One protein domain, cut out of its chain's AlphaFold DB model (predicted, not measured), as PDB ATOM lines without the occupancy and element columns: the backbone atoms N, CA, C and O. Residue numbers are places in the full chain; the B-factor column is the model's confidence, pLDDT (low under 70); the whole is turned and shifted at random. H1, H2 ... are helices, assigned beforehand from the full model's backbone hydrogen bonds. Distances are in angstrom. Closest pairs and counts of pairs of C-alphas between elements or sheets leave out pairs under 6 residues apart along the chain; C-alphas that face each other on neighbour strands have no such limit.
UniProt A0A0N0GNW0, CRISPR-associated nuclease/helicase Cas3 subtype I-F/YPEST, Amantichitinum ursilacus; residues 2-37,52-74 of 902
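This is residues 2 to 37 and 52 to 74 of the 902 residues of the protein "CRISPR-associated nuclease/helicase Cas3 subtype I-F/YPEST" of Amantichitinum ursilacus (UniProt A0A0N0GNW0). With little regular structure, this is an elongated, loose model: a small helical hairpin, H1 and H2, near one end, the short H3 set off from it, and residues 52 to 74 looping at the other end. The printed part has 59 residues, 17 of them in three named helices, H1, H2, H3 in order; the class is all helix, with no named strand. The radius of gyration of the C-alphas is 13.1 A; the spans are 39 by 24 by 20 A.

H1, residues 2 to 8, and H2, residues 13 to 18, touch as a hairpin, opposite ways at a steep tilt of 43 degrees; their closest C-alphas, of Gln 6 and Ala 16, are 5.0 A apart. H3, residues 22 to 25, is apart from both. In H1 and H2 every O i to N i+4 pair is within hydrogen-bond range; H3 is too short for one.

H1 is 9.9 A long from C-alpha 2 at (25.794, -29.751, 10.604), H2 8.6 A, and H3 5.8 A to C-alpha 25 at (32.107, -35.875, 7.364).

The C-alphas farthest apart, of Pro 14 and Gly 62, are 39.6 A apart. Residues 38 to 51 are not printed, a gap of 16.7 A between C-alphas 37 and 52. Both links between helices are tight. Confidence is under 70 at residues 21 to 34, 63 and 72 to 74.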
ATOM      1  N   HIS A   2      24.822 -30.822  10.907       72.75
ATOM      2  CA  HIS A   2      25.794 -29.751  10.604       72.75
ATOM      3  C   HIS A   2      25.233 -28.633   9.714       72.75
ATOM      4  O   HIS A   2      25.349 -27.465  10.070       72.75
ATOM      5  N   LEU A   3      24.527 -28.990   8.635       77.88
ATOM      6  CA  LEU A   3      23.866 -28.021   7.753       77.88
ATOM      7  C   LEU A   3      22.853 -27.135   8.496       77.88
ATOM      8  O   LEU A   3      22.889 -25.917   8.369       77.88
ATOM      9  N   LEU A   4      21.992 -27.742   9.323       77.75
ATOM     10  CA  LEU A   4      21.028 -27.016  10.153       77.75
ATOM     11  C   LEU A   4      21.738 -26.053  11.114       77.75
ATOM     12  O   LEU A   4      21.288 -24.928  11.273       77.75
ATOM     13  N   GLY A   5      22.870 -26.454  11.697       78.00
ATOM     14  CA  GLY A   5      23.675 -25.575  12.549       78.00
ATOM     15  C   GLY A   5      24.181 -24.332  11.834       78.00
ATOM     16  O   GLY A   5      24.094 -23.238  12.377       78.00
ATOM     17  N   GLN A   6      24.651 -24.488  10.596       83.19
ATOM     18  CA  GLN A   6      25.087 -23.359   9.775       83.19
ATOM     19  C   GLN A   6      23.916 -22.420   9.436       83.19
ATOM     20  O   GLN A   6      24.063 -21.205   9.538       83.19
ATOM     21  N   LEU A   7      22.739 -22.969   9.111       82.25
ATOM     22  CA  LEU A   7      21.522 -22.179   8.866       82.25
ATOM     23  C   LEU A   7      21.059 -21.428  10.125       82.25
ATOM     24  O   LEU A   7      20.690 -20.260  10.052       82.25
ATOM     25  N   LEU A   8      21.118 -22.069  11.296       79.00
ATOM     26  CA  LEU A   8      20.781 -21.450  12.585       79.00
ATOM     27  C   LEU A   8      21.749 -20.320  12.976       79.00
ATOM     28  O   LEU A   8      21.364 -19.430  13.728       79.00
ATOM     29  N   GLN A   9      22.974 -20.326  12.444       82.38
ATOM     30  CA  GLN A   9      23.952 -19.236  12.577       82.38
ATOM     31  C   GLN A   9      23.711 -18.081  11.585       82.38
ATOM     32  O   GLN A   9      24.511 -17.152  11.522       82.38
ATOM     33  N   GLY A  10      22.625 -18.129  10.803       81.62
ATOM     34  CA  GLY A  10      22.240 -17.069   9.869       81.62
ATOM     35  C   GLY A  10      22.866 -17.176   8.477       81.62
ATOM     36  O   GLY A  10      22.698 -16.257   7.678       81.62
ATOM     37  N   LYS A  11      23.567 -18.274   8.160       85.31
ATOM     38  CA  LYS A  11      24.085 -18.516   6.803       85.31
ATOM     39  C   LYS A  11      22.950 -18.892   5.854       85.31
ATOM     40  O   LYS A  11      22.043 -19.633   6.231       85.31
ATOM     41  N   ASP A  12      23.027 -18.435   4.608       84.31
ATOM     42  CA  ASP A  12      22.118 -18.889   3.553       84.31
ATOM     43  C   ASP A  12      22.449 -20.322   3.085       84.31
ATOM     44  O   ASP A  12      23.463 -20.908   3.466       84.31
ATOM     45  N   TRP A  13      21.579 -20.931   2.269       83.44
ATOM     46  CA  TRP A  13      21.759 -22.317   1.814       83.44
ATOM     47  C   TRP A  13      23.099 -22.565   1.088       83.44
ATOM     48  O   TRP A  13      23.787 -23.530   1.435       83.44
ATOM     49  N   PRO A  14      23.529 -21.722   0.121       83.38
ATOM     50  CA  PRO A  14      24.868 -21.816  -0.461       83.38
ATOM     51  C   PRO A  14      26.009 -21.741   0.563       83.38
ATOM     52  O   PRO A  14      26.882 -22.607   0.551       83.38
ATOM     53  N   GLN A  15      26.007 -20.744   1.448       85.81
ATOM     54  CA  GLN A  15      27.049 -20.538   2.458       85.81
ATOM     55  C   GLN A  15      27.099 -21.689   3.464       85.81
ATOM     56  O   GLN A  15      28.182 -22.153   3.833       85.81
ATOM     57  N   ALA A  16      25.930 -22.159   3.901       83.56
ATOM     58  CA  ALA A  16      25.788 -23.260   4.837       83.56
ATOM     59  C   ALA A  16      26.337 -24.562   4.246       83.56
ATOM     60  O   ALA A  16      27.081 -25.261   4.933       83.56
ATOM     61  N   TRP A  17      26.046 -24.847   2.971       80.88
ATOM     62  CA  TRP A  17      26.576 -26.018   2.270       80.88
ATOM     63  C   TRP A  17      28.094 -25.937   2.075       80.88
ATOM     64  O   TRP A  17      28.803 -26.878   2.414       80.88
ATOM     65  N   SER A  18      28.613 -24.793   1.620       81.06
ATOM     66  CA  SER A  18      30.059 -24.583   1.440       81.06
ATOM     67  C   SER A  18      30.853 -24.651   2.750       81.06
ATOM     68  O   SER A  18      32.050 -24.915   2.733       81.06
ATOM     69  N   SER A  19      30.196 -24.420   3.892       79.38
ATOM     70  CA  SER A  19      30.811 -24.516   5.222       79.38
ATOM     71  C   SER A  19      30.948 -25.961   5.728       79.38
ATOM     72  O   SER A  19      31.621 -26.192   6.733       79.38
ATOM     73  N   LEU A  20      30.331 -26.940   5.059       75.00
ATOM     74  CA  LEU A  20      30.499 -28.363   5.351       75.00
ATOM     75  C   LEU A  20      31.802 -28.847   4.696       75.00
ATOM     76  O   LEU A  20      31.800 -29.315   3.562       75.00
ATOM     77  N   GLN A  21      32.943 -28.686   5.374       62.06
ATOM     78  CA  GLN A  21      34.222 -29.189   4.851       62.06
ATOM     79  C   GLN A  21      34.176 -30.716   4.624       62.06
ATOM     80  O   GLN A  21      33.549 -31.421   5.418       62.06
ATOM     81  N   PRO A  22      34.918 -31.271   3.643       55.81
ATOM     82  CA  PRO A  22      35.035 -32.722   3.455       55.81
ATOM     83  C   PRO A  22      35.542 -33.478   4.700       55.81
ATOM     84  O   PRO A  22      35.169 -34.628   4.904       55.81
ATOM     85  N   ALA A  23      36.336 -32.830   5.564       46.91
ATOM     86  CA  ALA A  23      36.852 -33.412   6.810       46.91
ATOM     87  C   ALA A  23      35.797 -33.520   7.938       46.91
ATOM     88  O   ALA A  23      35.871 -34.419   8.771       46.91
ATOM     89  N   LEU A  24      34.756 -32.673   7.935       50.69
ATOM     90  CA  LEU A  24      33.665 -32.706   8.926       50.69
ATOM     91  C   LEU A  24      32.745 -33.931   8.764       50.69
ATOM     92  O   LEU A  24      32.023 -34.288   9.691       50.69
ATOM     93  N   LEU A  25      32.790 -34.598   7.605       49.84
ATOM     94  CA  LEU A  25      32.107 -35.875   7.364       49.84
ATOM     95  C   LEU A  25      32.823 -37.075   8.010       49.84
ATOM     96  O   LEU A  25      32.263 -38.167   7.992       49.84
ATOM     97  N   GLN A  26      34.018 -36.889   8.588       44.12
ATOM     98  CA  GLN A  26      34.718 -37.909   9.382       44.12
ATOM     99  C   GLN A  26      34.514 -37.728  10.899       44.12
ATOM    100  O   GLN A  26      34.529 -38.710  11.637       44.12
ATOM    101  N   GLU A  27      34.235 -36.510  11.382       46.47
ATOM    102  CA  GLU A  27      33.950 -36.214  12.801       46.47
ATOM    103  C   GLU A  27      32.467 -36.408  13.170       46.47
ATOM    104  O   GLU A  27      31.828 -35.589  13.838       46.47
ATOM    105  N   THR A  28      31.876 -37.515  12.737       45.81
ATOM    106  CA  THR A  28      30.425 -37.756  12.754       45.81
ATOM    107  C   THR A  28      29.810 -37.982  14.148       45.81
ATOM    108  O   THR A  28      28.667 -38.406  14.271       45.81
ATOM    109  N   GLY A  29      30.502 -37.634  15.234       44.59
ATOM    110  CA  GLY A  29      29.980 -37.707  16.603       44.59
ATOM    111  C   GLY A  29      29.501 -36.380  17.203       44.59
ATOM    112  O   GLY A  29      28.779 -36.401  18.197       44.59
ATOM    113  N   ARG A  30      29.890 -35.221  16.647       49.72
ATOM    114  CA  ARG A  30      29.721 -33.902  17.300       49.72
ATOM    115  C   ARG A  30      28.788 -32.974  16.517       49.72
ATOM    116  O   ARG A  30      29.170 -31.912  16.033       49.72
ATOM    117  N   GLY A  31      27.534 -33.388  16.357       47.84
ATOM    118  CA  GLY A  31      26.537 -32.646  15.585       47.84
ATOM    119  C   GLY A  31      25.818 -31.538  16.365       47.84
ATOM    120  O   GLY A  31      24.753 -31.794  16.900       47.84
ATOM    121  N   VAL A  32      26.330 -30.300  16.303       44.62
ATOM    122  CA  VAL A  32      25.635 -28.982  16.410       44.62
ATOM    123  C   VAL A  32      24.826 -28.621  17.665       44.62
ATOM    124  O   VAL A  32      24.774 -27.438  17.991       44.62
ATOM    125  N   ALA A  33      24.194 -29.547  18.372       56.00
ATOM    126  CA  ALA A  33      23.423 -29.233  19.565       56.00
ATOM    127  C   ALA A  33      24.089 -29.894  20.766       56.00
ATOM    128  O   ALA A  33      24.116 -31.120  20.870       56.00
ATOM    129  N   ASP A  34      24.639 -29.079  21.662       64.00
ATOM    130  CA  ASP A  34      25.071 -29.545  22.970       64.00
ATOM    131  C   ASP A  34      23.836 -29.906  23.815       64.00
ATOM    132  O   ASP A  34      23.343 -29.124  24.629       64.00
ATOM    133  N   TRP A  35      23.279 -31.095  23.568       76.50
ATOM    134  CA  TRP A  35      22.137 -31.631  24.309       76.50
ATOM    135  C   TRP A  35      22.506 -32.099  25.722       76.50
ATOM    136  O   TRP A  35      21.622 -32.582  26.430       76.50
ATOM    137  N   GLN A  36      23.759 -31.916  26.174       75.00
ATOM    138  CA  GLN A  36      24.121 -32.101  27.586       75.00
ATOM    139  C   GLN A  36      23.264 -31.217  28.497       75.00
ATOM    140  O   GLN A  36      22.933 -31.604  29.611       75.00
ATOM    141  N   HIS A  37      22.840 -30.062  27.981       77.69
ATOM    142  CA  HIS A  37      22.025 -29.086  28.688       77.69
ATOM    143  C   HIS A  37      20.513 -29.210  28.413       77.69
ATOM    144  O   HIS A  37      19.740 -28.371  28.872       77.69
ATOM    145  N   SER A  52      15.444 -36.809  15.697       89.31
ATOM    146  CA  SER A  52      14.792 -37.898  16.426       89.31
ATOM    147  C   SER A  52      13.519 -38.454  15.789       89.31
ATOM    148  O   SER A  52      12.995 -39.439  16.312       89.31
ATOM    149  N   HIS A  53      13.003 -37.872  14.699       89.00
ATOM    150  CA  HIS A  53      11.711 -38.274  14.115       89.00
ATOM    151  C   HIS A  53      11.635 -39.769  13.750       89.00
ATOM    152  O   HIS A  53      10.611 -40.396  13.998       89.00
ATOM    153  N   HIS A  54      12.730 -40.393  13.303       85.38
ATOM    154  CA  HIS A  54      12.765 -41.848  13.103       85.38
ATOM    155  C   HIS A  54      13.169 -42.641  14.355       85.38
ATOM    156  O   HIS A  54      12.641 -43.718  14.606       85.38
ATOM    157  N   LYS A  55      14.129 -42.171  15.149       87.88
ATOM    158  CA  LYS A  55      14.602 -42.879  16.352       87.88
ATOM    159  C   LYS A  55      15.238 -41.901  17.321       87.88
ATOM    160  O   LYS A  55      15.876 -40.947  16.888       87.88
ATOM    161  N   LEU A  56      15.099 -42.149  18.620       89.81
ATOM    162  CA  LEU A  56      15.766 -41.331  19.632       89.81
ATOM    163  C   LEU A  56      17.296 -41.442  19.519       89.81
ATOM    164  O   LEU A  56      17.784 -42.507  19.127       89.81
ATOM    165  N   PRO A  57      18.053 -40.385  19.856       88.75
ATOM    166  CA  PRO A  57      19.508 -40.439  20.000       88.75
ATOM    167  C   PRO A  57      19.987 -41.550  20.943       88.75
ATOM    168  O   PRO A  57      19.224 -42.061  21.770       88.75
ATOM    169  N   GLY A  58      21.253 -41.944  20.802       85.38
ATOM    170  CA  GLY A  58      21.893 -42.871  21.732       85.38
ATOM    171  C   GLY A  58      22.264 -42.209  23.067       85.38
ATOM    172  O   GLY A  58      21.905 -41.051  23.285       85.38
ATOM    173  N   PRO A  59      22.954 -42.934  23.963       84.88
ATOM    174  CA  PRO A  59      23.369 -44.331  23.809       84.88
ATOM    175  C   PRO A  59      22.207 -45.318  24.001       84.88
ATOM    176  O   PRO A  59      21.062 -44.938  24.252       84.88
ATOM    177  N   LEU A  60      22.490 -46.617  23.860       83.88
ATOM    178  CA  LEU A  60      21.530 -47.699  24.131       83.88
ATOM    179  C   LEU A  60      21.545 -48.183  25.589       83.88
ATOM    180  O   LEU A  60      20.615 -48.880  25.999       83.88
ATOM    181  N   THR A  61      22.586 -47.841  26.348       80.81
ATOM    182  CA  THR A  61      22.825 -48.256  27.736       80.81
ATOM    183  C   THR A  61      23.443 -47.101  28.537       80.81
ATOM    184  O   THR A  61      24.035 -46.195  27.960       80.81
ATOM    185  N   GLY A  62      23.318 -47.134  29.870       75.88
ATOM    186  CA  GLY A  62      23.911 -46.132  30.772       75.88
ATOM    187  C   GLY A  62      23.009 -44.931  31.095       75.88
ATOM    188  O   GLY A  62      21.820 -44.939  30.784       75.88
ATOM    189  N   TYR A  63      23.593 -43.928  31.765       69.19
ATOM    190  CA  TYR A  63      22.965 -42.647  32.120       69.19
ATOM    191  C   TYR A  63      23.794 -41.507  31.536       69.19
ATOM    192  O   TYR A  63      24.689 -40.976  32.191       69.19
ATOM    193  N   SER A  64      23.544 -41.157  30.283       73.19
ATOM    194  CA  SER A  64      24.252 -40.050  29.656       73.19
ATOM    195  C   SER A  64      23.319 -39.202  28.817       73.19
ATOM    196  O   SER A  64      22.210 -39.606  28.459       73.19
ATOM    197  N   ALA A  65      23.804 -38.006  28.503       77.06
ATOM    198  CA  ALA A  65      23.186 -37.151  27.516       77.06
ATOM    199  C   ALA A  65      23.120 -37.848  26.135       77.06
ATOM    200  O   ALA A  65      23.899 -38.773  25.872       77.06
ATOM    201  N   PRO A  66      22.203 -37.396  25.261       84.88
ATOM    202  CA  PRO A  66      22.077 -37.844  23.880       84.88
ATOM    203  C   PRO A  66      23.395 -37.851  23.094       84.88
ATOM    204  O   PRO A  66      24.118 -36.855  23.098       84.88
ATOM    205  N   ASP A  67      23.651 -38.921  22.337       80.56
ATOM    206  CA  ASP A  67      24.775 -39.023  21.399       80.56
ATOM    207  C   ASP A  67      24.359 -39.502  19.989       80.56
ATOM    208  O   ASP A  67      23.219 -39.912  19.732       80.56
ATOM    209  N   GLY A  68      25.309 -39.443  19.050       75.44
ATOM    210  CA  GLY A  68      25.121 -39.852  17.655       75.44
ATOM    211  C   GLY A  68      25.209 -41.359  17.384       75.44
ATOM    212  O   GLY A  68      25.027 -41.759  16.232       75.44
ATOM    213  N   SER A  69      25.449 -42.211  18.392       78.00
ATOM    214  CA  SER A  69      25.785 -43.642  18.210       78.00
ATOM    215  C   SER A  69      24.709 -44.453  17.485       78.00
ATOM    216  O   SER A  69      24.996 -45.470  16.856       78.00
ATOM    217  N   ARG A  70      23.449 -44.004  17.539       81.38
ATOM    218  CA  ARG A  70      22.330 -44.640  16.832       81.38
ATOM    219  C   ARG A  70      22.132 -44.139  15.412       81.38
ATOM    220  O   ARG A  70      21.423 -44.802  14.655       81.38
ATOM    221  N   HIS A  71      22.679 -42.987  15.051       76.50
ATOM    222  CA  HIS A  71      22.389 -42.295  13.789       76.50
ATOM    223  C   HIS A  71      23.557 -42.316  12.821       76.50
ATOM    224  O   HIS A  71      23.338 -42.172  11.622       76.50
ATOM    225  N   VAL A  72      24.764 -42.537  13.330       66.81
ATOM    226  CA  VAL A  72      25.998 -42.503  12.561       66.81
ATOM    227  C   VAL A  72      26.656 -43.882  12.578       66.81
ATOM    228  O   VAL A  72      27.125 -44.324  13.626       66.81
ATOM    229  N   PRO A  73      26.697 -44.582  11.432       61.69
ATOM    230  CA  PRO A  73      27.457 -45.816  11.294       61.69
ATOM    231  C   PRO A  73      28.970 -45.544  11.412       61.69
ATOM    232  O   PRO A  73      29.433 -44.548  10.856       61.69
ATOM    233  N   PRO A  74      29.762 -46.420  12.056       55.78
ATOM    234  CA  PRO A  74      31.193 -46.182  12.282       55.78
ATOM    235  C   PRO A  74      32.079 -46.102  11.025       55.78
ATOM    236  O   PRO A  74      33.224 -45.683  11.136       55.78
TER     237      PRO A  74